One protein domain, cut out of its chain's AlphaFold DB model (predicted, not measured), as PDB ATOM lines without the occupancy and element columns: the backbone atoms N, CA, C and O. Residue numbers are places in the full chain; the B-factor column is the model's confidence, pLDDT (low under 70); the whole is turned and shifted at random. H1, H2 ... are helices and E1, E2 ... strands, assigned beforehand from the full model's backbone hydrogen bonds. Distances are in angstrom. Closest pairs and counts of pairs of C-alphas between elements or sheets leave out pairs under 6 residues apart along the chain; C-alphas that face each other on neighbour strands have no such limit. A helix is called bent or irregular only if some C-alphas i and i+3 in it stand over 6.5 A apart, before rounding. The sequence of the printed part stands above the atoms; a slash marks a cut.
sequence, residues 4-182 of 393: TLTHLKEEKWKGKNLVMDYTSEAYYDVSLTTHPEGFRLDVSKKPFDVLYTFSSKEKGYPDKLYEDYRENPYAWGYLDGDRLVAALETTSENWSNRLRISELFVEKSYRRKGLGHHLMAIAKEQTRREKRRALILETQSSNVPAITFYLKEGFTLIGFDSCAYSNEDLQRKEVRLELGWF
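What this domain is: This is residues 4 to 182 of the 393 residues of the protein "Predicted N-acetyltransferase YhbS" of Proteiniclasticum ruminis (UniProt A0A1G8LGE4). Look for a strongly twisted sheet of seven strands that curls round the long helix H2, with the shorter H3 over the same face. Beyond H3, the hairpin of E2 and E3 makes a long, bent two-stranded arm whose tip, residues 34 to 39, sticks out. The 179 printed residues run E1 H1 E2 E3 E4 E5 E6 H2 E7 H3 E8 H4 E9, four named helices and nine named strands, class mixed. The large sheet, order E1 E4 E5 E6 E7 E9 E8, is mixed. The whole is compact, with a radius of gyration of the C-alphas of 16.8 A and spans of 55 by 38 by 29 A.

How they stand to each other: Start at E4, E5 and E6, residues 74 to 80, 83 to 93 and 98 to 106: a meander, each strand the antiparallel neighbour of the one before, with N 76 and O 88 at 2.9 A and N 89 and O 103 at 2.9 A. Edge strand E1, residues 4 to 7, is antiparallel to E4, N 6 to O 77 2.8 A. E7, residues 135 to 140, is parallel to E6, N 136 to O 99 2.8 A. E9, residues 176 to 181, is antiparallel to E7, N 137 to O 179 2.9 A, and to edge strand E8, residues 156 to 161, N 158 to O 178 2.9 A. H2, residues 115 to 129, and H3, residues 144 to 152, are on the same face, making two layers, helices over one face of a sheet. H2 comes closest to E5 at the C-alphas of Leu 88 and Leu 119, 6.2 A. H3 runs along E7, at 14 degrees on the local plane and a height over the sheet of 8.8 A. E6, H2, E7 is a strand-helix-strand unit, two parallel neighbours with a helix between; E7, H3, E8 is a split one, with E9 between its strands; both crossovers are right-handed. The hairpin of E2 and E3, residues 21 to 35 and 38 to 55, is antiparallel, N 29 to O 44 2.8 A. The closest C-alphas of E2 and H3 are those of Tyr 27 and Val 144, 5.8 A. H1, residues 10 to 13, and H4, residues 169 to 172, only graze the large sheet. In H2 and H3 every O i to N i+4 pair is within hydrogen-bond range; H1 and H4 are too short for one.

Where its parts are: Find C-alpha 4 at (265.930, 308.026, 271.924), where E1 begins. E2 covers 38.2 A and bends by 74 degrees at residue 25; E3 covers 37.2 A and bends by 99 degrees at residue 50. E5, 29.9 A, bends by 61 degrees at residue 86. H2 runs 21.2 A from C-alpha 115 at (274.637, 305.138, 277.688), and E9 ends at C-alpha 181, (291.493, 313.032, 276.756).

The domain as a whole: The C-alphas farthest apart, of Pro 36 and Gly 81, are 60.2 A apart. The printed part has no cut. The one long link, E3 to E4, has 18 residues; in it residues 63 to 64 pair with residues 17 to 18, antiparallel. Mean pLDDT of the printed part is 94.4, with residues 59 to 61 under 70.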
ATOM      1  N   THR A   4     265.653 307.124 273.044       93.38
ATOM      2  CA  THR A   4     265.930 308.026 271.924       93.38
ATOM      3  C   THR A   4     267.071 308.964 272.292       93.38
ATOM      4  O   THR A   4     266.983 309.676 273.291       93.38
ATOM      5  N   LEU A   5     268.146 308.966 271.500       95.75
ATOM      6  CA  LEU A   5     269.193 309.986 271.591       95.75
ATOM      7  C   LEU A   5     268.661 311.295 271.001       95.75
ATOM      8  O   LEU A   5     268.033 311.298 269.945       95.75
ATOM      9  N   THR A   6     268.881 312.415 271.677       95.12
ATOM     10  CA  THR A   6     268.323 313.711 271.284       95.12
ATOM     11  C   THR A   6     269.311 314.830 271.584       95.12
ATOM     12  O   THR A   6     269.921 314.845 272.653       95.12
ATOM     13  N   HIS A   7     269.447 315.780 270.655       95.69
ATOM     14  CA  HIS A   7     270.045 317.083 270.946       95.69
ATOM     15  C   HIS A   7     269.114 317.843 271.901       95.69
ATOM     16  O   HIS A   7     267.955 318.127 271.577       95.69
ATOM     17  N   LEU A   8     269.600 318.136 273.103       96.69
ATOM     18  CA  LEU A   8     268.835 318.780 274.163       96.69
ATOM     19  C   LEU A   8     268.852 320.299 273.978       96.69
ATOM     20  O   LEU A   8     269.495 320.997 274.744       96.69
ATOM     21  N   LYS A   9     268.107 320.804 272.990       95.19
ATOM     22  CA  LYS A   9     267.998 322.243 272.685       95.19
ATOM     23  C   LYS A   9     267.858 323.128 273.938       95.19
ATOM     24  O   LYS A   9     266.984 322.863 274.776       95.19
ATOM     25  N   GLU A  10     268.683 324.175 274.039       95.31
ATOM     26  CA  GLU A  10     268.760 325.065 275.210       95.31
ATOM     27  C   GLU A  10     267.381 325.611 275.600       95.31
ATOM     28  O   GLU A  10     267.009 325.564 276.773       95.31
ATOM     29  N   GLU A  11     266.565 326.019 274.625       95.56
ATOM     30  CA  GLU A  11     265.251 326.637 274.849       95.56
ATOM     31  C   GLU A  11     264.292 325.734 275.634       95.56
ATOM     32  O   GLU A  11     263.385 326.217 276.311       95.56
ATOM     33  N   LYS A  12     264.480 324.411 275.542       95.62
ATOM     34  CA  LYS A  12     263.670 323.416 276.252       95.62
ATOM     35  C   LYS A  12     264.324 322.937 277.547       95.62
ATOM     36  O   LYS A  12     263.608 322.592 278.488       95.62
ATOM     37  N   TRP A  13     265.651 322.836 277.583       96.31
ATOM     38  CA  TRP A  13     266.365 322.094 278.628       96.31
ATOM     39  C   TRP A  13     267.164 322.960 279.600       96.31
ATOM     40  O   TRP A  13     267.675 322.428 280.589       96.31
ATOM     41  N   LYS A  14     267.236 324.273 279.381       96.38
ATOM     42  CA  LYS A  14     267.912 325.198 280.291       96.38
ATOM     43  C   LYS A  14     267.382 325.111 281.720       96.38
ATOM     44  O   LYS A  14     266.177 325.068 281.961       96.38
ATOM     45  N   GLY A  15     268.303 325.057 282.681       93.31
ATOM     46  CA  GLY A  15     267.988 324.944 284.105       93.31
ATOM     47  C   GLY A  15     267.483 323.563 284.534       93.31
ATOM     48  O   GLY A  15     267.060 323.394 285.681       93.31
ATOM     49  N   LYS A  16     267.508 322.553 283.650       93.56
ATOM     50  CA  LYS A  16     267.128 321.185 284.011       93.56
ATOM     51  C   LYS A  16     268.106 320.627 285.042       93.56
ATOM     52  O   LYS A  16     269.253 320.346 284.714       93.56
ATOM     53  N   ASN A  17     267.606 320.388 286.254       91.62
ATOM     54  CA  ASN A  17     268.373 319.746 287.318       91.62
ATOM     55  C   ASN A  17     268.770 318.310 286.944       91.62
ATOM     56  O   ASN A  17     267.920 317.499 286.549       91.62
ATOM     57  N   LEU A  18     270.039 317.991 287.174       89.94
ATOM     58  CA  LEU A  18     270.625 316.665 287.091       89.94
ATOM     59  C   LEU A  18     270.885 316.159 288.517       89.94
ATOM     60  O   LEU A  18     271.522 316.814 289.340       89.94
ATOM     61  N   VAL A  19     270.327 314.996 288.852       84.31
ATOM     62  CA  VAL A  19     270.428 314.437 290.209       84.31
ATOM     63  C   VAL A  19     271.577 313.440 290.256       84.31
ATOM     64  O   VAL A  19     271.464 312.337 289.724       84.31
ATOM     65  N   MET A  20     272.673 313.822 290.903       84.31
ATOM     66  CA  MET A  20     273.903 313.042 290.975       84.31
ATOM     67  C   MET A  20     274.011 312.345 292.320       84.31
ATOM     68  O   MET A  20     274.364 312.965 293.319       84.31
ATOM     69  N   ASP A  21     273.776 311.035 292.307       88.06
ATOM     70  CA  ASP A  21     273.949 310.193 293.487       88.06
ATOM     71  C   ASP A  21     274.977 309.093 293.207       88.06
ATOM     72  O   ASP A  21     274.880 308.356 292.206       88.06
ATOM     73  N   TYR A  22     275.949 308.942 294.102       90.94
ATOM     74  CA  TYR A  22     276.934 307.867 294.037       90.94
ATOM     75  C   TYR A  22     277.409 307.443 295.425       90.94
ATOM     76  O   TYR A  22     277.300 308.176 296.404       90.94
ATOM     77  N   THR A  23     277.948 306.230 295.485       94.00
ATOM     78  CA  THR A  23     278.656 305.716 296.654       94.00
ATOM     79  C   THR A  23     280.078 305.353 296.261       94.00
ATOM     80  O   THR A  23     280.332 304.996 295.106       94.00
ATOM     81  N   SER A  24     281.012 305.446 297.204       96.25
ATOM     82  CA  SER A  24     282.413 305.116 296.964       96.25
ATOM     83  C   SER A  24     283.054 304.436 298.169       96.25
ATOM     84  O   SER A  24     282.944 304.902 299.298       96.25
ATOM     85  N   GLU A  25     283.753 303.332 297.915       97.06
ATOM     86  CA  GLU A  25     284.540 302.594 298.917       97.06
ATOM     87  C   GLU A  25     285.964 303.149 299.064       97.06
ATOM     88  O   GLU A  25     286.715 302.750 299.947       97.06
ATOM     89  N   ALA A  26     286.364 304.049 298.166       97.75
ATOM     90  CA  ALA A  26     287.703 304.609 298.104       97.75
ATOM     91  C   ALA A  26     287.665 306.063 297.626       97.75
ATOM     92  O   ALA A  26     286.655 306.539 297.111       97.75
ATOM     93  N   TYR A  27     288.796 306.739 297.721       98.12
ATOM     94  CA  TYR A  27     289.034 308.056 297.146       98.12
ATOM     95  C   TYR A  27     290.472 308.142 296.633       98.12
ATOM     96  O   TYR A  27     291.314 307.303 296.959       98.12
ATOM     97  N   TYR A  28     290.758 309.139 295.806       97.94
ATOM     98  CA  TYR A  28     292.129 309.523 295.485       97.94
ATOM     99  C   TYR A  28     292.588 310.563 296.504       97.94
ATOM    100  O   TYR A  28     292.108 311.690 296.519       97.94
ATOM    101  N   ASP A  29     293.480 310.172 297.407       97.31
ATOM    102  CA  ASP A  29     294.068 311.079 298.382       97.31
ATOM    103  C   ASP A  29     295.059 311.991 297.672       97.31
ATOM    104  O   ASP A  29     296.042 311.515 297.104       97.31
ATOM    105  N   VAL A  30     294.782 313.290 297.697       96.75
ATOM    106  CA  VAL A  30     295.678 314.314 297.169       96.75
ATOM    107  C   VAL A  30     296.458 314.881 298.343       96.75
ATOM    108  O   VAL A  30     295.873 315.457 299.259       96.75
ATOM    109  N   SER A  31     297.776 314.712 298.327       93.62
ATOM    110  CA  SER A  31     298.662 315.300 299.328       93.62
ATOM    111  C   SER A  31     299.580 316.326 298.681       93.62
ATOM    112  O   SER A  31     300.227 316.060 297.667       93.62
ATOM    113  N   LEU A  32     299.617 317.514 299.280       92.25
ATOM    114  CA  LEU A  32     300.443 318.631 298.852       92.25
ATOM    115  C   LEU A  32     301.396 318.983 299.989       92.25
ATOM    116  O   LEU A  32     300.960 319.373 301.070       92.25
ATOM    117  N   THR A  33     302.694 318.825 299.751       92.69
ATOM    118  CA  THR A  33     303.731 319.202 300.717       92.69
ATOM    119  C   THR A  33     304.574 320.331 300.150       92.69
ATOM    120  O   THR A  33     305.064 320.244 299.024       92.69
ATOM    121  N   THR A  34     304.759 321.383 300.945       94.81
ATOM    122  CA  THR A  34     305.653 322.496 300.620       94.81
ATOM    123  C   THR A  34     307.020 322.253 301.245       94.81
ATOM    124  O   THR A  34     307.134 321.945 302.431       94.81
ATOM    125  N   HIS A  35     308.059 322.427 300.445       93.69
ATOM    126  CA  HIS A  35     309.457 322.362 300.837       93.69
ATOM    127  C   HIS A  35     310.146 323.687 300.472       93.69
ATOM    128  O   HIS A  35     309.665 324.395 299.588       93.69
ATOM    129  N   PRO A  36     311.291 324.024 301.094       95.69
ATOM    130  CA  PRO A  36     312.061 325.207 300.700       95.69
ATOM    131  C   PRO A  36     312.420 325.242 299.201       95.69
ATOM    132  O   PRO A  36     312.431 326.311 298.607       95.69
ATOM    133  N   GLU A  37     312.643 324.073 298.589       95.44
ATOM    134  CA  GLU A  37     313.025 323.918 297.174       95.44
ATOM    135  C   GLU A  37     311.826 323.762 296.215       95.44
ATOM    136  O   GLU A  37     312.017 323.598 295.010       95.44
ATOM    137  N   GLY A  38     310.581 323.765 296.714       95.94
ATOM    138  CA  GLY A  38     309.386 323.661 295.869       95.94
ATOM    139  C   GLY A  38     308.236 322.859 296.476       95.94
ATOM    140  O   GLY A  38     308.102 322.737 297.690       95.94
ATOM    141  N   PHE A  39     307.384 322.299 295.619       95.19
ATOM    142  CA  PHE A  39     306.173 321.580 296.022       95.19
ATOM    143  C   PHE A  39     306.236 320.119 295.591       95.19
ATOM    144  O   PHE A  39     306.694 319.805 294.492       95.19
ATOM    145  N   ARG A  40     305.723 319.227 296.437       94.06
ATOM    146  CA  ARG A  40     305.506 317.823 296.102       94.06
ATOM    147  C   ARG A  40     304.019 317.508 296.139       94.06
ATOM    148  O   ARG A  40     303.356 317.763 297.141       94.06
ATOM    149  N   LEU A  41     303.541 316.916 295.050       93.00
ATOM    150  CA  LEU A  41     302.193 316.388 294.909       93.00
ATOM    151  C   LEU A  41     302.256 314.862 294.850       93.00
ATOM    152  O   LEU A  41     303.028 314.310 294.065       93.00
ATOM    153  N   ASP A  42     301.423 314.197 295.640       95.31
ATOM    154  CA  ASP A  42     301.136 312.769 295.502       95.31
ATOM    155  C   ASP A  42     299.624 312.574 295.411       95.31
ATOM    156  O   ASP A  42     298.870 313.186 296.173       95.31
ATOM    157  N   VAL A  43     299.198 311.747 294.458       96.44
ATOM    158  CA  VAL A  43     297.801 311.357 294.277       96.44
ATOM    159  C   VAL A  43     297.738 309.838 294.297       96.44
ATOM    160  O   VAL A  43     298.183 309.179 293.357       96.44
ATOM    161  N   SER A  44     297.176 309.273 295.361       96.75
ATOM    162  CA  SER A  44     297.137 307.823 295.566       96.75
ATOM    163  C   SER A  44     295.752 307.353 295.991       96.75
ATOM    164  O   SER A  44     295.060 307.990 296.778       96.75
ATOM    165  N   LYS A  45     295.310 306.215 295.451       97.75
ATOM    166  CA  LYS A  45     294.000 305.651 295.787       97.75
ATOM    167  C   LYS A  45     294.039 305.021 297.183       97.75
ATOM    168  O   LYS A  45     294.851 304.128 297.421       97.75
ATOM    169  N   LYS A  46     293.141 305.441 298.076       97.56
ATOM    170  CA  LYS A  46     293.002 304.938 299.453       97.56
ATOM    171  C   LYS A  46     291.555 304.516 299.740       97.56
ATOM    172  O   LYS A  46     290.643 305.091 299.148       97.56
ATOM    173  N   PRO A  47     291.321 303.503 300.592       97.38
ATOM    174  CA  PRO A  47     289.971 303.137 301.007       97.38
ATOM    175  C   PRO A  47     289.377 304.213 301.924       97.38
ATOM    176  O   PRO A  47     290.110 304.885 302.647       97.38
ATOM    177  N   PHE A  48     288.055 304.355 301.914       96.06
ATOM    178  CA  PHE A  48     287.352 304.990 303.024       96.06
ATOM    179  C   PHE A  48     287.157 303.976 304.158       96.06
ATOM    180  O   PHE A  48     286.922 302.796 303.897       96.06
ATOM    181  N   ASP A  49     287.177 304.444 305.407       93.56
ATOM    182  CA  ASP A  49     286.860 303.601 306.570       93.56
ATOM    183  C   ASP A  49     285.381 303.175 306.589       93.56
ATOM    184  O   ASP A  49     285.032 302.096 307.067       93.56
ATOM    185  N   VAL A  50     284.501 304.025 306.049       92.19
ATOM    186  CA  VAL A  50     283.057 303.796 305.906       92.19
ATOM    187  C   VAL A  50     282.644 304.156 304.484       92.19
ATOM    188  O   VAL A  50     283.173 305.103 303.909       92.19
ATOM    189  N   LEU A  51     281.676 303.431 303.916       93.44
ATOM    190  CA  LEU A  51     281.151 303.711 302.580       93.44
ATOM    191  C   LEU A  51     280.710 305.179 302.455       93.44
ATOM    192  O   LEU A  51     279.737 305.606 303.079       93.44
ATOM    193  N   TYR A  52     281.404 305.934 301.609       92.75
ATOM    194  CA  TYR A  52     281.077 307.324 301.339       92.75
ATOM    195  C   TYR A  52     279.846 307.402 300.430       92.75
ATOM    196  O   TYR A  52     279.737 306.641 299.465       92.75
ATOM    197  N   THR A  53     278.926 308.321 300.725       91.31
ATOM    198  CA  THR A  53     277.708 308.564 299.939       91.31
ATOM    199  C   THR A  53     277.608 310.045 299.613       91.31
ATOM    200  O   THR A  53     277.726 310.886 300.499       91.31
ATOM    201  N   PHE A  54     277.366 310.351 298.344       89.12
ATOM    202  CA  PHE A  54     277.116 311.698 297.853       89.12
ATOM    203  C   PHE A  54     275.726 311.770 297.224       89.12
ATOM    204  O   PHE A  54     275.332 310.866 296.480       89.12
ATOM    205  N   SER A  55     275.028 312.874 297.489       84.69
ATOM    206  CA  SER A  55     273.730 313.224 296.914       84.69
ATOM    207  C   SER A  55     273.707 314.718 296.591       84.69
ATOM    208  O   SER A  55     273.822 315.556 297.491       84.69
ATOM    209  N   SER A  56     273.544 315.077 295.311       80.75
ATOM    210  CA  SER A  56     273.486 316.495 294.909       80.75
ATOM    211  C   SER A  56     272.266 317.221 295.486       80.75
ATOM    212  O   SER A  56     272.317 318.425 295.736       80.75
ATOM    213  N   LYS A  57     271.182 316.489 295.785       72.94
ATOM    214  CA  LYS A  57     269.990 317.040 296.452       72.94
ATOM    215  C   LYS A  57     270.277 317.498 297.878       72.94
ATOM    216  O   LYS A  57     269.745 318.519 298.302       72.94
ATOM    217  N   GLU A  58     271.100 316.753 298.610       72.56
ATOM    218  CA  GLU A  58     271.427 317.053 300.008       72.56
ATOM    219  C   GLU A  58     272.386 318.243 300.133       72.56
ATOM    220  O   GLU A  58     272.310 318.987 301.107       72.56
ATOM    221  N   LYS A  59     273.238 318.480 299.124       66.38
ATOM    222  CA  LYS A  59     274.157 319.631 299.088       66.38
ATOM    223  C   LYS A  59     273.484 320.967 298.722       66.38
ATOM    224  O   LYS A  59     274.135 322.003 298.810       66.38
ATOM    225  N   GLY A  60     272.203 320.972 298.337       61.50
ATOM    226  CA  GLY A  60     271.407 322.194 298.130       61.50
ATOM    227  C   GLY A  60     271.627 322.937 296.802       61.50
ATOM    228  O   GLY A  60     270.904 323.894 296.531       61.50
ATOM    229  N   TYR A  61     272.551 322.478 295.954       65.31
ATOM    230  CA  TYR A  61     272.837 323.045 294.630       65.31
ATOM    231  C   TYR A  61     272.929 321.909 293.601       65.31
ATOM    232  O   TYR A  61     273.991 321.308 293.457       65.31
ATOM    233  N   PRO A  62     271.819 321.540 292.935       75.88
ATOM    234  CA  PRO A  62     271.860 320.528 291.889       75.88
ATOM    235  C   PRO A  62     272.556 321.083 290.647       75.88
ATOM    236  O   PRO A  62     272.305 322.229 290.270       75.88
ATOM    237  N   ASP A  63     273.356 320.244 289.993       86.00
ATOM    238  CA  ASP A  63     273.915 320.538 288.676       86.00
ATOM    239  C   ASP A  63     272.783 320.765 287.668       86.00
ATOM    240  O   ASP A  63     271.718 320.133 287.752       86.00
ATOM    241  N   LYS A  64     272.983 321.679 286.720       92.62
ATOM    242  CA  LYS A  64     271.972 322.041 285.721       92.62
ATOM    243  C   LYS A  64     272.570 322.094 284.333       92.62
ATOM    244  O   LYS A  64     273.739 322.416 284.153       92.62
ATOM    245  N   LEU A  65     271.726 321.826 283.345       95.56
ATOM    246  CA  LEU A  65     272.056 322.088 281.949       95.56
ATOM    247  C   LEU A  65     271.935 323.586 281.627       95.56
ATOM    248  O   LEU A  65     271.013 324.254 282.107       95.56
ATOM    249  N   TYR A  66     272.826 324.066 280.763       96.38
ATOM    250  CA  TYR A  66     272.885 325.411 280.193       96.38
ATOM    251  C   TYR A  66     272.972 326.534 281.235       96.38
ATOM    252  O   TYR A  66     272.223 327.510 281.181       96.38
ATOM    253  N   GLU A  67     273.877 326.393 282.207       94.12
ATOM    254  CA  GLU A  67     274.194 327.486 283.137       94.12
ATOM    255  C   GLU A  67     274.793 328.698 282.392       94.12
ATOM    256  O   GLU A  67     275.639 328.539 281.512       94.12
ATOM    257  N   ASP A  68     274.385 329.915 282.770       93.00
ATOM    258  CA  ASP A  68     274.618 331.147 281.987       93.00
ATOM    259  C   ASP A  68     276.097 331.524 281.793       93.00
ATOM    260  O   ASP A  68     276.441 332.276 280.885       93.00
ATOM    261  N   TYR A  69     276.988 331.022 282.649       91.94
ATOM    262  CA  TYR A  69     278.425 331.287 282.568       91.94
ATOM    263  C   TYR A  69     279.163 330.364 281.584       91.94
ATOM    264  O   TYR A  69     280.380 330.488 281.433       91.94
ATOM    265  N   ARG A  70     278.473 329.406 280.951       92.75
ATOM    266  CA  ARG A  70     279.078 328.452 280.013       92.75
ATOM    267  C   ARG A  70     279.205 329.071 278.624       92.75
ATOM    268  O   ARG A  70     278.259 329.634 278.086       92.75
ATOM    269  N   GLU A  71     280.382 328.938 278.024       93.31
ATOM    270  CA  GLU A  71     280.663 329.453 276.685       93.31
ATOM    271  C   GLU A  71     280.246 328.412 275.636       93.31
ATOM    272  O   GLU A  71     280.759 327.289 275.628       93.31
ATOM    273  N   ASN A  72     279.310 328.775 274.754       94.38
ATOM    274  CA  ASN A  72     278.780 327.922 273.679       94.38
ATOM    275  C   ASN A  72     278.418 326.491 274.146       94.38
ATOM    276  O   ASN A  72     279.032 325.525 273.677       94.38
ATOM    277  N   PRO A  73     277.498 326.337 275.117       96.38
ATOM    278  CA  PRO A  73     277.100 325.028 275.616       96.38
ATOM    279  C   PRO A  73     276.347 324.210 274.558       96.38
ATOM    280  O   PRO A  73     275.556 324.745 273.782       96.38
ATOM    281  N   TYR A  74     276.544 322.894 274.558       97.62
ATOM    282  CA  TYR A  74     275.809 321.968 273.697       97.62
ATOM    283  C   TYR A  74     275.598 320.625 274.391       97.62
ATOM    284  O   TYR A  74     276.556 320.044 274.910       97.62
ATOM    285  N   ALA A  75     274.362 320.120 274.394       97.94
ATOM    286  CA  ALA A  75     273.993 318.941 275.165       97.94
ATOM    287  C   ALA A  75     273.298 317.851 274.345       97.94
ATOM    288  O   ALA A  75     272.400 318.100 273.541       97.94
ATOM    289  N   TRP A  76     273.642 316.603 274.641       98.25
ATOM    290  CA  TRP A  76     272.953 315.409 274.161       98.25
ATOM    291  C   TRP A  76     272.350 314.651 275.329       98.25
ATOM    292  O   TRP A  76     272.891 314.648 276.433       98.25
ATOM    293  N   GLY A  77     271.256 313.938 275.087       97.44
ATOM    294  CA  GLY A  77     270.665 313.090 276.108       97.44
ATOM    295  C   GLY A  77     269.860 311.936 275.559       97.44
ATOM    296  O   GLY A  77     269.435 311.935 274.408       97.44
ATOM    297  N   TYR A  78     269.653 310.950 276.425       97.50
ATOM    298  CA  TYR A  78     268.738 309.847 276.184       97.50
ATOM    299  C   TYR A  78     267.407 310.116 276.863       97.50
ATOM    300  O   TYR A  78     267.366 310.386 278.069       97.50
ATOM    301  N   LEU A  79     266.333 309.983 276.092       96.31
ATOM    302  CA  LEU A  79     264.966 310.063 276.577       96.31
ATOM    303  C   LEU A  79     264.329 308.668 276.627       96.31
ATOM    304  O   LEU A  79     264.472 307.882 275.691       96.31
ATOM    305  N   ASP A  80     263.623 308.373 277.717       95.19
ATOM    306  CA  ASP A  80     262.657 307.275 277.810       95.19
ATOM    307  C   ASP A  80     261.249 307.887 277.802       95.19
ATOM    308  O   ASP A  80     260.803 308.461 278.803       95.19
ATOM    309  N   GLY A  81     260.603 307.880 276.633       92.69
ATOM    310  CA  GLY A  81     259.481 308.782 276.355       92.69
ATOM    311  C   GLY A  81     259.949 310.240 276.400       92.69
ATOM    312  O   GLY A  81     260.874 310.608 275.687       92.69
ATOM    313  N   ASP A  82     259.359 311.053 277.278       90.50
ATOM    314  CA  ASP A  82     259.773 312.449 277.510       90.50
ATOM    315  C   ASP A  82     260.766 312.616 278.673       90.50
ATOM    316  O   ASP A  82     261.229 313.722 278.972       90.50
ATOM    317  N   ARG A  83     261.094 311.526 279.378       93.38
ATOM    318  CA  ARG A  83     261.941 311.578 280.570       93.38
ATOM    319  C   ARG A  83     263.416 311.496 280.194       93.38
ATOM    320  O   ARG A  83     263.856 310.492 279.651       93.38
ATOM    321  N   LEU A  84     264.192 312.510 280.575       95.62
ATOM    322  CA  LEU A  84     265.653 312.505 280.457       95.62
ATOM    323  C   LEU A  84     266.281 311.522 281.452       95.62
ATOM    324  O   LEU A  84     266.181 311.730 282.661       95.62
ATOM    325  N   VAL A  85     266.933 310.475 280.941       96.19
ATOM    326  CA  VAL A  85     267.548 309.401 281.750       96.19
ATOM    327  C   VAL A  85     269.078 309.392 281.690       96.19
ATOM    328  O   VAL A  85     269.732 308.778 282.534       96.19
ATOM    329  N   ALA A  86     269.666 310.075 280.711       97.00
ATOM    330  CA  ALA A  86     271.096 310.354 280.647       97.00
ATOM    331  C   ALA A  86     271.331 311.646 279.865       97.00
ATOM    332  O   ALA A  86     270.575 311.933 278.940       97.00
ATOM    333  N   ALA A  87     272.367 312.396 280.215       97.75
ATOM    334  CA  ALA A  87     272.730 313.635 279.540       97.75
ATOM    335  C   ALA A  87     274.244 313.824 279.548       97.75
ATOM    336  O   ALA A  87     274.912 313.389 280.485       97.75
ATOM    337  N   LEU A  88     274.769 314.475 278.522       98.31
ATOM    338  CA  LEU A  88     276.111 315.026 278.499       98.31
ATOM    339  C   LEU A  88     276.025 316.431 277.929       98.31
ATOM    340  O   LEU A  88     275.394 316.624 276.894       98.31
ATOM    341  N   GLU A  89     276.679 317.380 278.580       98.56
ATOM    342  CA  GLU A  89     276.845 318.734 278.071       98.56
ATOM    343  C   GLU A  89     278.324 319.044 277.883       98.56
ATOM    344  O   GLU A  89     279.168 318.686 278.708       98.56
ATOM    345  N   THR A  90     278.621 319.718 276.779       98.44
ATOM    346  CA  THR A  90     279.927 320.287 276.488       98.44
ATOM    347  C   THR A  90     279.872 321.804 276.472       98.44
ATOM    348  O   THR A  90     278.833 322.387 276.188       98.44
ATOM    349  N   THR A  91     281.001 322.443 276.745       97.50
ATOM    350  CA  THR A  91     281.208 323.886 276.642       97.50
ATOM    351  C   THR A  91     282.596 324.152 276.067       97.50
ATOM    352  O   THR A  91     283.542 323.382 276.275       97.50
ATOM    353  N   SER A  92     282.716 325.224 275.293       95.12
ATOM    354  CA  SER A  92     283.972 325.633 274.676       95.12
ATOM    355  C   SER A  92     284.906 326.283 275.695       95.12
ATOM    356  O   SER A  92     284.479 327.078 276.519       95.12
ATOM    357  N   GLU A  93     286.209 326.012 275.597       95.56
ATOM    358  CA  GLU A  93     287.244 326.831 276.237       95.56
ATOM    359  C   GLU A  93     288.145 327.444 275.160       95.56
ATOM    360  O   GLU A  93     289.225 326.919 274.843       95.56
ATOM    361  N   ASN A  94     287.694 328.558 274.578       93.12
ATOM    362  CA  ASN A  94     288.243 329.093 273.330       93.12
ATOM    363  C   ASN A  94     289.690 329.583 273.436       93.12
ATOM    364  O   ASN A  94     290.507 329.210 272.595       93.12
ATOM    365  N   TRP A  95     290.045 330.327 274.495       94.19
ATOM    366  CA  TRP A  95     291.422 330.817 274.716       94.19
ATOM    367  C   TRP A  95     292.459 329.699 274.620       94.19
ATOM    368  O   TRP A  95     293.573 329.869 274.129       94.19
ATOM    369  N   SER A  96     292.064 328.532 275.107       95.44
ATOM    370  CA  SER A  96     292.939 327.398 275.240       95.44
ATOM    371  C   SER A  96     292.646 326.336 274.175       95.44
ATOM    372  O   SER A  96     293.290 325.305 274.189       95.44
ATOM    373  N   ASN A  97     291.709 326.534 273.249       96.94
ATOM    374  CA  ASN A  97     291.278 325.536 272.263       96.94
ATOM    375  C   ASN A  97     291.004 324.131 272.858       96.94
ATOM    376  O   ASN A  97     291.535 323.121 272.382       96.94
ATOM    377  N   ARG A  98     290.224 324.058 273.943       97.56
ATOM    378  CA  ARG A  98     289.746 322.791 274.530       97.56
ATOM    379  C   ARG A  98     288.229 322.723 274.459       97.56
ATOM    380  O   ARG A  98     287.567 323.755 274.405       97.56
ATOM    381  N   LEU A  99     287.706 321.505 274.495       98.44
ATOM    382  CA  LEU A  99     286.303 321.249 274.782       98.44
ATOM    383  C   LEU A  99     286.204 320.706 276.204       98.44
ATOM    384  O   LEU A  99     286.983 319.829 276.578       98.44
ATOM    385  N   ARG A 100     285.271 321.217 277.001       98.44
ATOM    386  CA  ARG A 100     285.019 320.731 278.357       98.44
ATOM    387  C   ARG A 100     283.685 320.011 278.391       98.44
ATOM    388  O   ARG A 100     282.704 320.552 277.908       98.44
ATOM    389  N   ILE A 101     283.635 318.838 279.009       98.56
ATOM    390  CA  ILE A 101     282.382 318.252 279.479       98.56
ATOM    391  C   ILE A 101     282.043 318.957 280.789       98.56
ATOM    392  O   ILE A 101     282.767 318.807 281.774       98.56
ATOM    393  N   SER A 102     280.996 319.775 280.768       95.94
ATOM    394  CA  SER A 102     280.464 320.451 281.953       95.94
ATOM    395  C   SER A 102     279.583 319.510 282.762       95.94
ATOM    396  O   SER A 102     279.619 319.557 283.983       95.94
ATOM    397  N   GLU A 103     278.841 318.628 282.088       95.75
ATOM    398  CA  GLU A 103     277.914 317.697 282.724       95.75
ATOM    399  C   GLU A 103     277.995 316.312 282.092       95.75
ATOM    400  O   GLU A 103     278.000 316.174 280.869       95.75
ATOM    401  N   LEU A 104     277.975 315.265 282.918       96.06
ATOM    402  CA  LEU A 104     277.688 313.901 282.475       96.06
ATOM    403  C   LEU A 104     276.846 313.178 283.525       96.06
ATOM    404  O   LEU A 104     277.296 312.881 284.629       96.06
ATOM    405  N   PHE A 105     275.634 312.810 283.130       93.50
ATOM    406  CA  PHE A 105     274.640 312.163 283.970       93.50
ATOM    407  C   PHE A 105     274.151 310.850 283.368       93.50
ATOM    408  O   PHE A 105     273.813 310.782 282.188       93.50
ATOM    409  N   VAL A 106     273.995 309.824 284.211       95.31
ATOM    410  CA  VAL A 106     273.191 308.632 283.900       95.31
ATOM    411  C   VAL A 106     272.379 308.233 285.133       95.31
ATOM    412  O   VAL A 106     272.948 307.931 286.193       95.31
ATOM    413  N   GLU A 107     271.054 308.179 284.985       93.50
ATOM    414  CA  GLU A 107     270.120 307.744 286.027       93.50
ATOM    415  C   GLU A 107     270.474 306.330 286.506       93.50
ATOM    416  O   GLU A 107     270.787 305.440 285.711       93.50
ATOM    417  N   LYS A 108     270.414 306.098 287.825       91.12
ATOM    418  CA  LYS A 108     270.866 304.857 288.482       91.12
ATOM    419  C   LYS A 108     270.317 303.577 287.833       91.12
ATOM    420  O   LYS A 108     271.073 302.631 287.640       91.12
ATOM    421  N   SER A 109     269.040 303.568 287.459       92.94
ATOM    422  CA  SER A 109     268.335 302.445 286.812       92.94
ATOM    423  C   SER A 109     268.755 302.194 285.347       92.94
ATOM    424  O   SER A 109     268.457 301.136 284.780       92.94
ATOM    425  N   TYR A 110     269.485 303.130 284.730       94.31
ATOM    426  CA  TYR A 110     270.019 303.046 283.364       94.31
ATOM    427  C   TYR A 110     271.549 302.940 283.314       94.31
ATOM    428  O   TYR A 110     272.127 302.775 282.235       94.31
ATOM    429  N   ARG A 111     272.231 302.972 284.465       93.56
ATOM    430  CA  ARG A 111     273.681 302.751 284.537       93.56
ATOM    431  C   ARG A 111     274.041 301.348 284.049       93.56
ATOM    432  O   ARG A 111     273.250 300.414 284.129       93.56
ATOM    433  N   ARG A 112     275.277 301.206 283.551       92.88
ATOM    434  CA  ARG A 112     275.848 299.946 283.024       92.88
ATOM    435  C   ARG A 112     275.127 299.369 281.794       92.88
ATOM    436  O   ARG A 112     275.354 298.214 281.458       92.88
ATOM    437  N   LYS A 113     274.344 300.188 281.083       94.88
ATOM    438  CA  LYS A 113     273.700 299.855 279.797       94.88
ATOM    439  C   LYS A 113     274.377 300.499 278.577       94.88
ATOM    440  O   LYS A 113     273.777 300.583 277.517       94.88
ATOM    441  N   GLY A 114     275.595 301.025 278.731       96.00
ATOM    442  CA  GLY A 114     276.350 301.652 277.635       96.00
ATOM    443  C   GLY A 114     276.060 303.137 277.372       96.00
ATOM    444  O   GLY A 114     276.840 303.762 276.665       96.00
ATOM    445  N   LEU A 115     275.027 303.742 277.978       96.88
ATOM    446  CA  LEU A 115     274.637 305.138 277.688       96.88
ATOM    447  C   LEU A 115     275.765 306.155 277.919       96.88
ATOM    448  O   LEU A 115     276.013 306.996 277.062       96.88
ATOM    449  N   GLY A 116     276.482 306.047 279.043       97.38
ATOM    450  CA  GLY A 116     277.612 306.934 279.344       97.38
ATOM    451  C   GLY A 116     278.771 306.776 278.354       97.38
ATOM    452  O   GLY A 116     279.322 307.775 277.906       97.38
ATOM    453  N   HIS A 117     279.099 305.538 277.964       98.00
ATOM    454  CA  HIS A 117     280.121 305.259 276.945       98.00
ATOM    455  C   HIS A 117     279.752 305.906 275.605       98.00
ATOM    456  O   HIS A 117     280.593 306.512 274.948       98.00
ATOM    457  N   HIS A 118     278.477 305.827 275.220       97.69
ATOM    458  CA  HIS A 118     278.014 306.406 273.967       97.69
ATOM    459  C   HIS A 118     278.029 307.942 273.994       97.69
ATOM    460  O   HIS A 118     278.573 308.560 273.086       97.69
ATOM    461  N   LEU A 119     277.516 308.573 275.056       98.50
ATOM    462  CA  LEU A 119     277.604 310.031 275.207       98.50
ATOM    463  C   LEU A 119     279.064 310.514 275.184       98.50
ATOM    464  O   LEU A 119     279.377 311.505 274.529       98.50
ATOM    465  N   MET A 120     279.978 309.777 275.821       98.44
ATOM    466  CA  MET A 120     281.408 310.087 275.770       98.44
ATOM    467  C   MET A 120     281.987 309.965 274.352       98.44
ATOM    468  O   MET A 120     282.798 310.797 273.945       98.44
ATOM    469  N   ALA A 121     281.576 308.954 273.581       97.56
ATOM    470  CA  ALA A 121     281.982 308.814 272.184       97.56
ATOM    471  C   ALA A 121     281.526 310.013 271.333       97.56
ATOM    472  O   ALA A 121     282.316 310.506 270.530       97.56
ATOM    473  N   ILE A 122     280.312 310.526 271.567       97.75
ATOM    474  CA  ILE A 122     279.793 311.738 270.912       97.75
ATOM    475  C   ILE A 122     280.654 312.957 271.270       97.75
ATOM    476  O   ILE A 122     281.115 313.654 270.372       97.75
ATOM    477  N   ALA A 123     280.967 313.173 272.551       98.31
ATOM    478  CA  ALA A 123     281.811 314.298 272.975       98.31
ATOM    479  C   ALA A 123     283.233 314.235 272.380       98.31
ATOM    480  O   ALA A 123     283.797 315.245 271.949       98.31
ATOM    481  N   LYS A 124     283.827 313.036 272.309       97.81
ATOM    482  CA  LYS A 124     285.120 312.823 271.635       97.81
ATOM    483  C   LYS A 124     285.034 313.113 270.143       97.81
ATOM    484  O   LYS A 124     285.991 313.637 269.579       97.81
ATOM    485  N   GLU A 125     283.919 312.773 269.509       95.44
ATOM    486  CA  GLU A 125     283.714 313.056 268.094       95.44
ATOM    487  C   GLU A 125     283.557 314.553 267.836       95.44
ATOM    488  O   GLU A 125     284.297 315.095 267.021       95.44
ATOM    489  N   GLN A 126     282.737 315.254 268.620       97.00
ATOM    490  CA  GLN A 126     282.661 316.718 268.595       97.00
ATOM    491  C   GLN A 126     284.051 317.356 268.753       97.00
ATOM    492  O   GLN A 126     284.434 318.225 267.974       97.00
ATOM    493  N   THR A 127     284.855 316.864 269.705       97.12
ATOM    494  CA  THR A 127     286.237 317.332 269.925       97.12
ATOM    495  C   THR A 127     287.087 317.225 268.654       97.12
ATOM    496  O   THR A 127     287.847 318.144 268.343       97.12
ATOM    497  N   ARG A 128     286.977 316.115 267.906       93.50
ATOM    498  CA  ARG A 128     287.714 315.921 266.645       93.50
ATOM    499  C   ARG A 128     287.208 316.844 265.543       93.50
ATOM    500  O   ARG A 128     288.030 317.458 264.865       93.50
ATOM    501  N   ARG A 129     285.887 316.942 265.385       91.69
ATOM    502  CA  ARG A 129     285.218 317.745 264.350       91.69
ATOM    503  C   ARG A 129     285.545 319.227 264.479       91.69
ATOM    504  O   ARG A 129     286.008 319.850 263.530       91.69
ATOM    505  N   GLU A 130     285.467 319.744 265.701       93.00
ATOM    506  CA  GLU A 130     285.825 321.124 266.035       93.00
ATOM    507  C   GLU A 130     287.350 321.364 266.106       93.00
ATOM    508  O   GLU A 130     287.792 322.448 266.485       93.00
ATOM    509  N   LYS A 131     288.183 320.363 265.774       92.44
ATOM    510  CA  LYS A 131     289.660 320.443 265.801       92.44
ATOM    511  C   LYS A 131     290.212 320.919 267.161       92.44
ATOM    512  O   LYS A 131     291.235 321.613 267.234       92.44
ATOM    513  N   ARG A 132     289.553 320.535 268.258       95.56
ATOM    514  CA  ARG A 132     289.942 320.894 269.630       95.56
ATOM    515  C   ARG A 132     291.164 320.087 270.054       95.56
ATOM    516  O   ARG A 132     291.291 318.908 269.724       95.56
ATOM    517  N   ARG A 133     292.074 320.691 270.827       96.62
ATOM    518  CA  ARG A 133     293.325 320.009 271.227       96.62
ATOM    519  C   ARG A 133     293.111 318.899 272.258       96.62
ATOM    520  O   ARG A 133     293.970 318.034 272.398       96.62
ATOM    521  N   ALA A 134     292.041 318.996 273.044       98.06
ATOM    522  CA  ALA A 134     291.719 318.079 274.129       98.06
ATOM    523  C   ALA A 134     290.235 318.183 274.498       98.06
ATOM    524  O   ALA A 134     289.652 319.269 274.414       98.06
ATOM    525  N   LEU A 135     289.688 317.064 274.964       98.75
ATOM    526  CA  LEU A 135     288.435 316.988 275.706       98.75
ATOM    527  C   LEU A 135     288.780 316.886 277.186       98.75
ATOM    528  O   LEU A 135     289.553 316.010 277.567       98.75
ATOM    529  N   ILE A 136     288.242 317.758 278.020       98.62
ATOM    530  CA  ILE A 136     288.544 317.768 279.451       98.62
ATOM    531  C   ILE A 136     287.276 317.698 280.279       98.62
ATOM    532  O   ILE A 136     286.193 318.035 279.811       98.62
ATOM    533  N   LEU A 137     287.416 317.262 281.517       98.50
ATOM    534  CA  LEU A 137     286.341 317.249 282.494       98.50
ATOM    535  C   LEU A 137     286.932 317.361 283.889       98.50
ATOM    536  O   LEU A 137     288.125 317.128 284.096       98.50
ATOM    537  N   GLU A 138     286.075 317.682 284.841       96.69
ATOM    538  CA  GLU A 138     286.433 317.700 286.249       96.69
ATOM    539  C   GLU A 138     285.625 316.646 287.017       96.69
ATOM    540  O   GLU A 138     284.546 316.231 286.585       96.69
ATOM    541  N   THR A 139     286.179 316.144 288.118       95.88
ATOM    542  CA  THR A 139     285.416 315.354 289.084       95.88
ATOM    543  C   THR A 139     286.047 315.397 290.474       95.88
ATOM    544  O   THR A 139     287.258 315.565 290.612       95.88
ATOM    545  N   GLN A 140     285.251 315.167 291.517       95.75
ATOM    546  CA  GLN A 140     285.743 315.050 292.893       95.75
ATOM    547  C   GLN A 140     286.610 313.800 293.076       95.75
ATOM    548  O   GLN A 140     286.266 312.708 292.618       95.75
ATOM    549  N   SER A 141     287.684 313.924 293.851       97.50
ATOM    550  CA  SER A 141     288.594 312.829 294.192       97.50
ATOM    551  C   SER A 141     287.929 311.678 294.959       97.50
ATOM    552  O   SER A 141     288.418 310.546 294.922       97.50
ATOM    553  N   SER A 142     286.799 311.938 295.622       96.81
ATOM    554  CA  SER A 142     285.938 310.943 296.273       96.81
ATOM    555  C   SER A 142     285.073 310.145 295.289       96.81
ATOM    556  O   SER A 142     284.635 309.041 295.618       96.81
ATOM    557  N   ASN A 143     284.856 310.635 294.063       96.25
ATOM    558  CA  ASN A 143     284.024 309.986 293.050       96.25
ATOM    559  C   ASN A 143     284.805 308.940 292.236       96.25
ATOM    560  O   ASN A 143     284.939 309.007 291.011       96.25
ATOM    561  N   VAL A 144     285.326 307.920 292.922       97.75
ATOM    562  CA  VAL A 144     286.085 306.829 292.287       97.75
ATOM    563  C   VAL A 144     285.308 306.101 291.184       97.75
ATOM    564  O   VAL A 144     285.953 305.733 290.195       97.75
ATOM    565  N   PRO A 145     283.978 305.877 291.267       96.12
ATOM    566  CA  PRO A 145     283.231 305.292 290.157       96.12
ATOM    567  C   PRO A 145     283.333 306.114 288.867       96.12
ATOM    568  O   PRO A 145     283.587 305.531 287.809       96.12
ATOM    569  N   ALA A 146     283.193 307.442 288.950       96.31
ATOM    570  CA  ALA A 146     283.330 308.327 287.797       96.31
ATOM    571  C   ALA A 146     284.775 308.359 287.287       96.31
ATOM    572  O   ALA A 146     284.998 308.099 286.108       96.31
ATOM    573  N   ILE A 147     285.766 308.532 288.172       98.31
ATOM    574  CA  ILE A 147     287.190 308.497 287.793       98.31
ATOM    575  C   ILE A 147     287.526 307.185 287.074       98.31
ATOM    576  O   ILE A 147     288.147 307.188 286.017       98.31
ATOM    577  N   THR A 148     287.058 306.048 287.594       97.94
ATOM    578  CA  THR A 148     287.275 304.733 286.970       97.94
ATOM    579  C   THR A 148     286.640 304.647 285.582       97.94
ATOM    580  O   THR A 148     287.212 304.030 284.685       97.94
ATOM    581  N   PHE A 149     285.459 305.238 285.393       98.12
ATOM    582  CA  PHE A 149     284.820 305.327 284.083       98.12
ATOM    583  C   PHE A 149     285.637 306.206 283.121       98.12
ATOM    584  O   PHE A 149     285.945 305.757 282.022       98.12
ATOM    585  N   TYR A 150     286.085 307.388 283.550       98.56
ATOM    586  CA  TYR A 150     286.883 308.298 282.721       98.56
ATOM    587  C   TYR A 150     288.236 307.707 282.315       98.56
ATOM    588  O   TYR A 150     288.617 307.786 281.148       98.56
ATOM    589  N   LEU A 151     288.936 307.034 283.233       98.38
ATOM    590  CA  LEU A 151     290.186 306.336 282.915       98.38
ATOM    591  C   LEU A 151     289.968 305.226 281.871       98.38
ATOM    592  O   LEU A 151     290.780 305.062 280.965       98.38
ATOM    593  N   LYS A 152     288.847 304.489 281.942       98.12
ATOM    594  CA  LYS A 152     288.475 303.491 280.917       98.12
ATOM    595  C   LYS A 152     288.152 304.122 279.565       98.12
ATOM    596  O   LYS A 152     288.384 303.499 278.537       98.12
ATOM    597  N   GLU A 153     287.651 305.351 279.571       98.31
ATOM    598  CA  GLU A 153     287.456 306.170 278.377       98.31
ATOM    599  C   GLU A 153     288.769 306.780 277.849       98.31
ATOM    600  O   GLU A 153     288.748 307.507 276.858       98.31
ATOM    601  N   GLY A 154     289.920 306.482 278.458       98.00
ATOM    602  CA  GLY A 154     291.227 306.960 278.007       98.00
ATOM    603  C   GLY A 154     291.568 308.378 278.464       98.00
ATOM    604  O   GLY A 154     292.468 308.993 277.896       98.00
ATOM    605  N   PHE A 155     290.859 308.918 279.459       98.62
ATOM    606  CA  PHE A 155     291.273 310.156 280.114       98.62
ATOM    607  C   PHE A 155     292.459 309.892 281.048       98.62
ATOM    608  O   PHE A 155     292.600 308.804 281.604       98.62
ATOM    609  N   THR A 156     293.278 310.913 281.267       98.19
ATOM    610  CA  THR A 156     294.377 310.915 282.241       98.19
ATOM    611  C   THR A 156     294.307 312.156 283.123       98.19
ATOM    612  O   THR A 156     293.724 313.162 282.725       98.19
ATOM    613  N   LEU A 157     294.897 312.103 284.320       97.94
ATOM    614  CA  LEU A 157     295.008 313.266 285.205       97.94
ATOM    615  C   LEU A 157     295.858 314.352 284.525       97.94
ATOM    616  O   LEU A 157     296.963 314.067 284.062       97.94
ATOM    617  N   ILE A 158     295.346 315.582 284.474       97.56
ATOM    618  CA  ILE A 158     296.035 316.748 283.890       97.56
ATOM    619  C   ILE A 158     296.201 317.909 284.877       97.56
ATOM    620  O   ILE A 158     296.899 318.873 284.575       97.56
ATOM    621  N   GLY A 159     295.560 317.833 286.042       96.88
ATOM    622  CA  GLY A 159     295.628 318.862 287.071       96.88
ATOM    623  C   GLY A 159     294.675 318.580 288.224       96.88
ATOM    624  O   GLY A 159     293.978 317.565 288.239       96.88
ATOM    625  N   PHE A 160     294.653 319.485 289.193       96.75
ATOM    626  CA  PHE A 160     293.712 319.474 290.306       96.75
ATOM    627  C   PHE A 160     293.541 320.897 290.851       96.75
ATOM    628  O   PHE A 160     294.361 321.772 290.567       96.75
ATOM    629  N   ASP A 161     292.508 321.098 291.660       96.69
ATOM    630  CA  ASP A 161     292.289 322.300 292.457       96.69
ATOM    631  C   ASP A 161     291.882 321.880 293.878       96.69
ATOM    632  O   ASP A 161     290.862 321.221 294.090       96.69
ATOM    633  N   SER A 162     292.735 322.212 294.851       95.12
ATOM    634  CA  SER A 162     292.587 321.831 296.261       95.12
ATOM    635  C   SER A 162     291.573 322.662 297.043       95.12
ATOM    636  O   SER A 162     291.401 322.397 298.231       95.12
ATOM    637  N   CYS A 163     290.960 323.673 296.427       94.44
ATOM    638  CA  CYS A 163     289.982 324.542 297.077       94.44
ATOM    639  C   CYS A 163     288.800 324.917 296.166       94.44
ATOM    640  O   CYS A 163     288.208 325.985 296.322       94.44
ATOM    641  N   ALA A 164     288.472 324.061 295.198       94.25
ATOM    642  CA  ALA A 164     287.459 324.346 294.186       94.25
ATOM    643  C   ALA A 164     286.032 324.417 294.745       94.25
ATOM    644  O   ALA A 164     285.240 325.247 294.299       94.25
ATOM    645  N   TYR A 165     285.683 323.531 295.683       90.19
ATOM    646  CA  TYR A 165     284.337 323.455 296.260       90.19
ATOM    647  C   TYR A 165     284.286 324.069 297.658       90.19
ATOM    648  O   TYR A 165     283.257 324.613 298.065       90.19
ATOM    649  N   SER A 166     285.382 323.975 298.411       91.06
ATOM    650  CA  SER A 166     285.549 324.590 299.724       91.06
ATOM    651  C   SER A 166     287.028 324.740 300.085       91.06
ATOM    652  O   SER A 166     287.894 324.071 299.533       91.06
ATOM    653  N   ASN A 167     287.332 325.537 301.109       94.19
ATOM    654  CA  ASN A 167     288.698 325.644 301.640       94.19
ATOM    655  C   ASN A 167     289.167 324.386 302.406       94.19
ATOM    656  O   ASN A 167     290.272 324.381 302.947       94.19
ATOM    657  N   GLU A 168     288.340 323.335 302.474       94.25
ATOM    658  CA  GLU A 168     288.593 322.105 303.233       94.25
ATOM    659  C   GLU A 168     288.589 320.837 302.354       94.25
ATOM    660  O   GLU A 168     288.480 319.716 302.860       94.25
ATOM    661  N   ASP A 169     288.686 320.972 301.027       93.88
ATOM    662  CA  ASP A 169     288.514 319.841 300.100       93.88
ATOM    663  C   ASP A 169     289.555 318.726 300.319       93.88
ATOM    664  O   ASP A 169     289.239 317.539 300.193       93.88
ATOM    665  N   LEU A 170     290.778 319.084 300.734       93.81
ATOM    666  CA  LEU A 170     291.843 318.139 301.101       93.81
ATOM    667  C   LEU A 170     291.487 317.293 302.333       93.81
ATOM    668  O   LEU A 170     291.775 316.091 302.374       93.81
ATOM    669  N   GLN A 171     290.874 317.903 303.350       93.88
ATOM    670  CA  GLN A 171     290.416 317.214 304.557       93.88
ATOM    671  C   GLN A 171     289.199 316.346 304.237       93.88
ATOM    672  O   GLN A 171     289.138 315.189 304.654       93.88
ATOM    673  N   ARG A 172     288.269 316.881 303.438       92.25
ATOM    674  CA  ARG A 172     287.012 316.229 303.044       92.25
ATOM    675  C   ARG A 172     287.179 315.119 302.010       92.25
ATOM    676  O   ARG A 172     286.246 314.350 301.805       92.25
ATOM    677  N   LYS A 173     288.354 315.017 301.382       95.19
ATOM    678  CA  LYS A 173     288.655 314.076 300.287       95.19
ATOM    679  C   LYS A 173     287.832 314.344 299.025       95.19
ATOM    680  O   LYS A 173     287.607 313.438 298.224       95.19
ATOM    681  N   GLU A 174     287.430 315.598 298.833       94.00
ATOM    682  CA  GLU A 174     286.576 316.078 297.740       94.00
ATOM    683  C   GLU A 174     287.339 317.031 296.801       94.00
ATOM    684  O   GLU A 174     286.753 317.932 296.221       94.00
ATOM    685  N   VAL A 175     288.652 316.848 296.635       96.88
ATOM    686  CA  VAL A 175     289.491 317.682 295.757       96.88
ATOM    687  C   VAL A 175     289.022 317.573 294.309       96.88
ATOM    688  O   VAL A 175     288.788 316.467 293.818       96.88
ATOM    689  N   ARG A 176     288.928 318.699 293.599       97.56
ATOM    690  CA  ARG A 176     288.620 318.704 292.166       97.56
ATOM    691  C   ARG A 176     289.815 318.168 291.391       97.56
ATOM    692  O   ARG A 176     290.888 318.764 291.410       97.56
ATOM    693  N   LEU A 177     289.632 317.056 290.694       98.19
ATOM    694  CA  LEU A 177     290.604 316.503 289.759       98.19
ATOM    695  C   LEU A 177     290.226 316.916 288.340       98.19
ATOM    696  O   LEU A 177     289.081 316.747 287.930       98.19
ATOM    697  N   GLU A 178     291.197 317.400 287.574       98.25
ATOM    698  CA  GLU A 178     291.037 317.661 286.144       98.25
ATOM    699  C   GLU A 178     291.564 316.469 285.349       98.25
ATOM    700  O   GLU A 178     292.710 316.034 285.512       98.25
ATOM    701  N   LEU A 179     290.729 315.960 284.452       98.69
ATOM    702  CA  LEU A 179     291.023 314.826 283.590       98.69
ATOM    703  C   LEU A 179     290.956 315.276 282.130       98.69
ATOM    704  O   LEU A 179     290.068 316.030 281.741       98.69
ATOM    705  N   GLY A 180     291.890 314.798 281.311       98.50
ATOM    706  CA  GLY A 180     291.973 315.130 279.892       98.50
ATOM    707  C   GLY A 180     292.076 313.900 279.003       98.50
ATOM    708  O   GLY A 180     292.822 312.970 279.301       98.50
ATOM    709  N   TRP A 181     291.348 313.926 277.894       98.69
ATOM    710  CA  TRP A 181     291.493 313.032 276.756       98.69
ATOM    711  C   TRP A 181     292.049 313.819 275.570       98.69
ATOM    712  O   TRP A 181     291.598 314.925 275.261       98.69
ATOM    713  N   PHE A 182     293.035 313.242 274.892       97.38
ATOM    714  CA  PHE A 182     293.740 313.889 273.793       97.38
ATOM    715  C   PHE A 182     293.443 313.136 272.493       97.38
ATOM    716  O   PHE A 182     293.715 311.935 272.428       97.38
TER     717      PHE A 182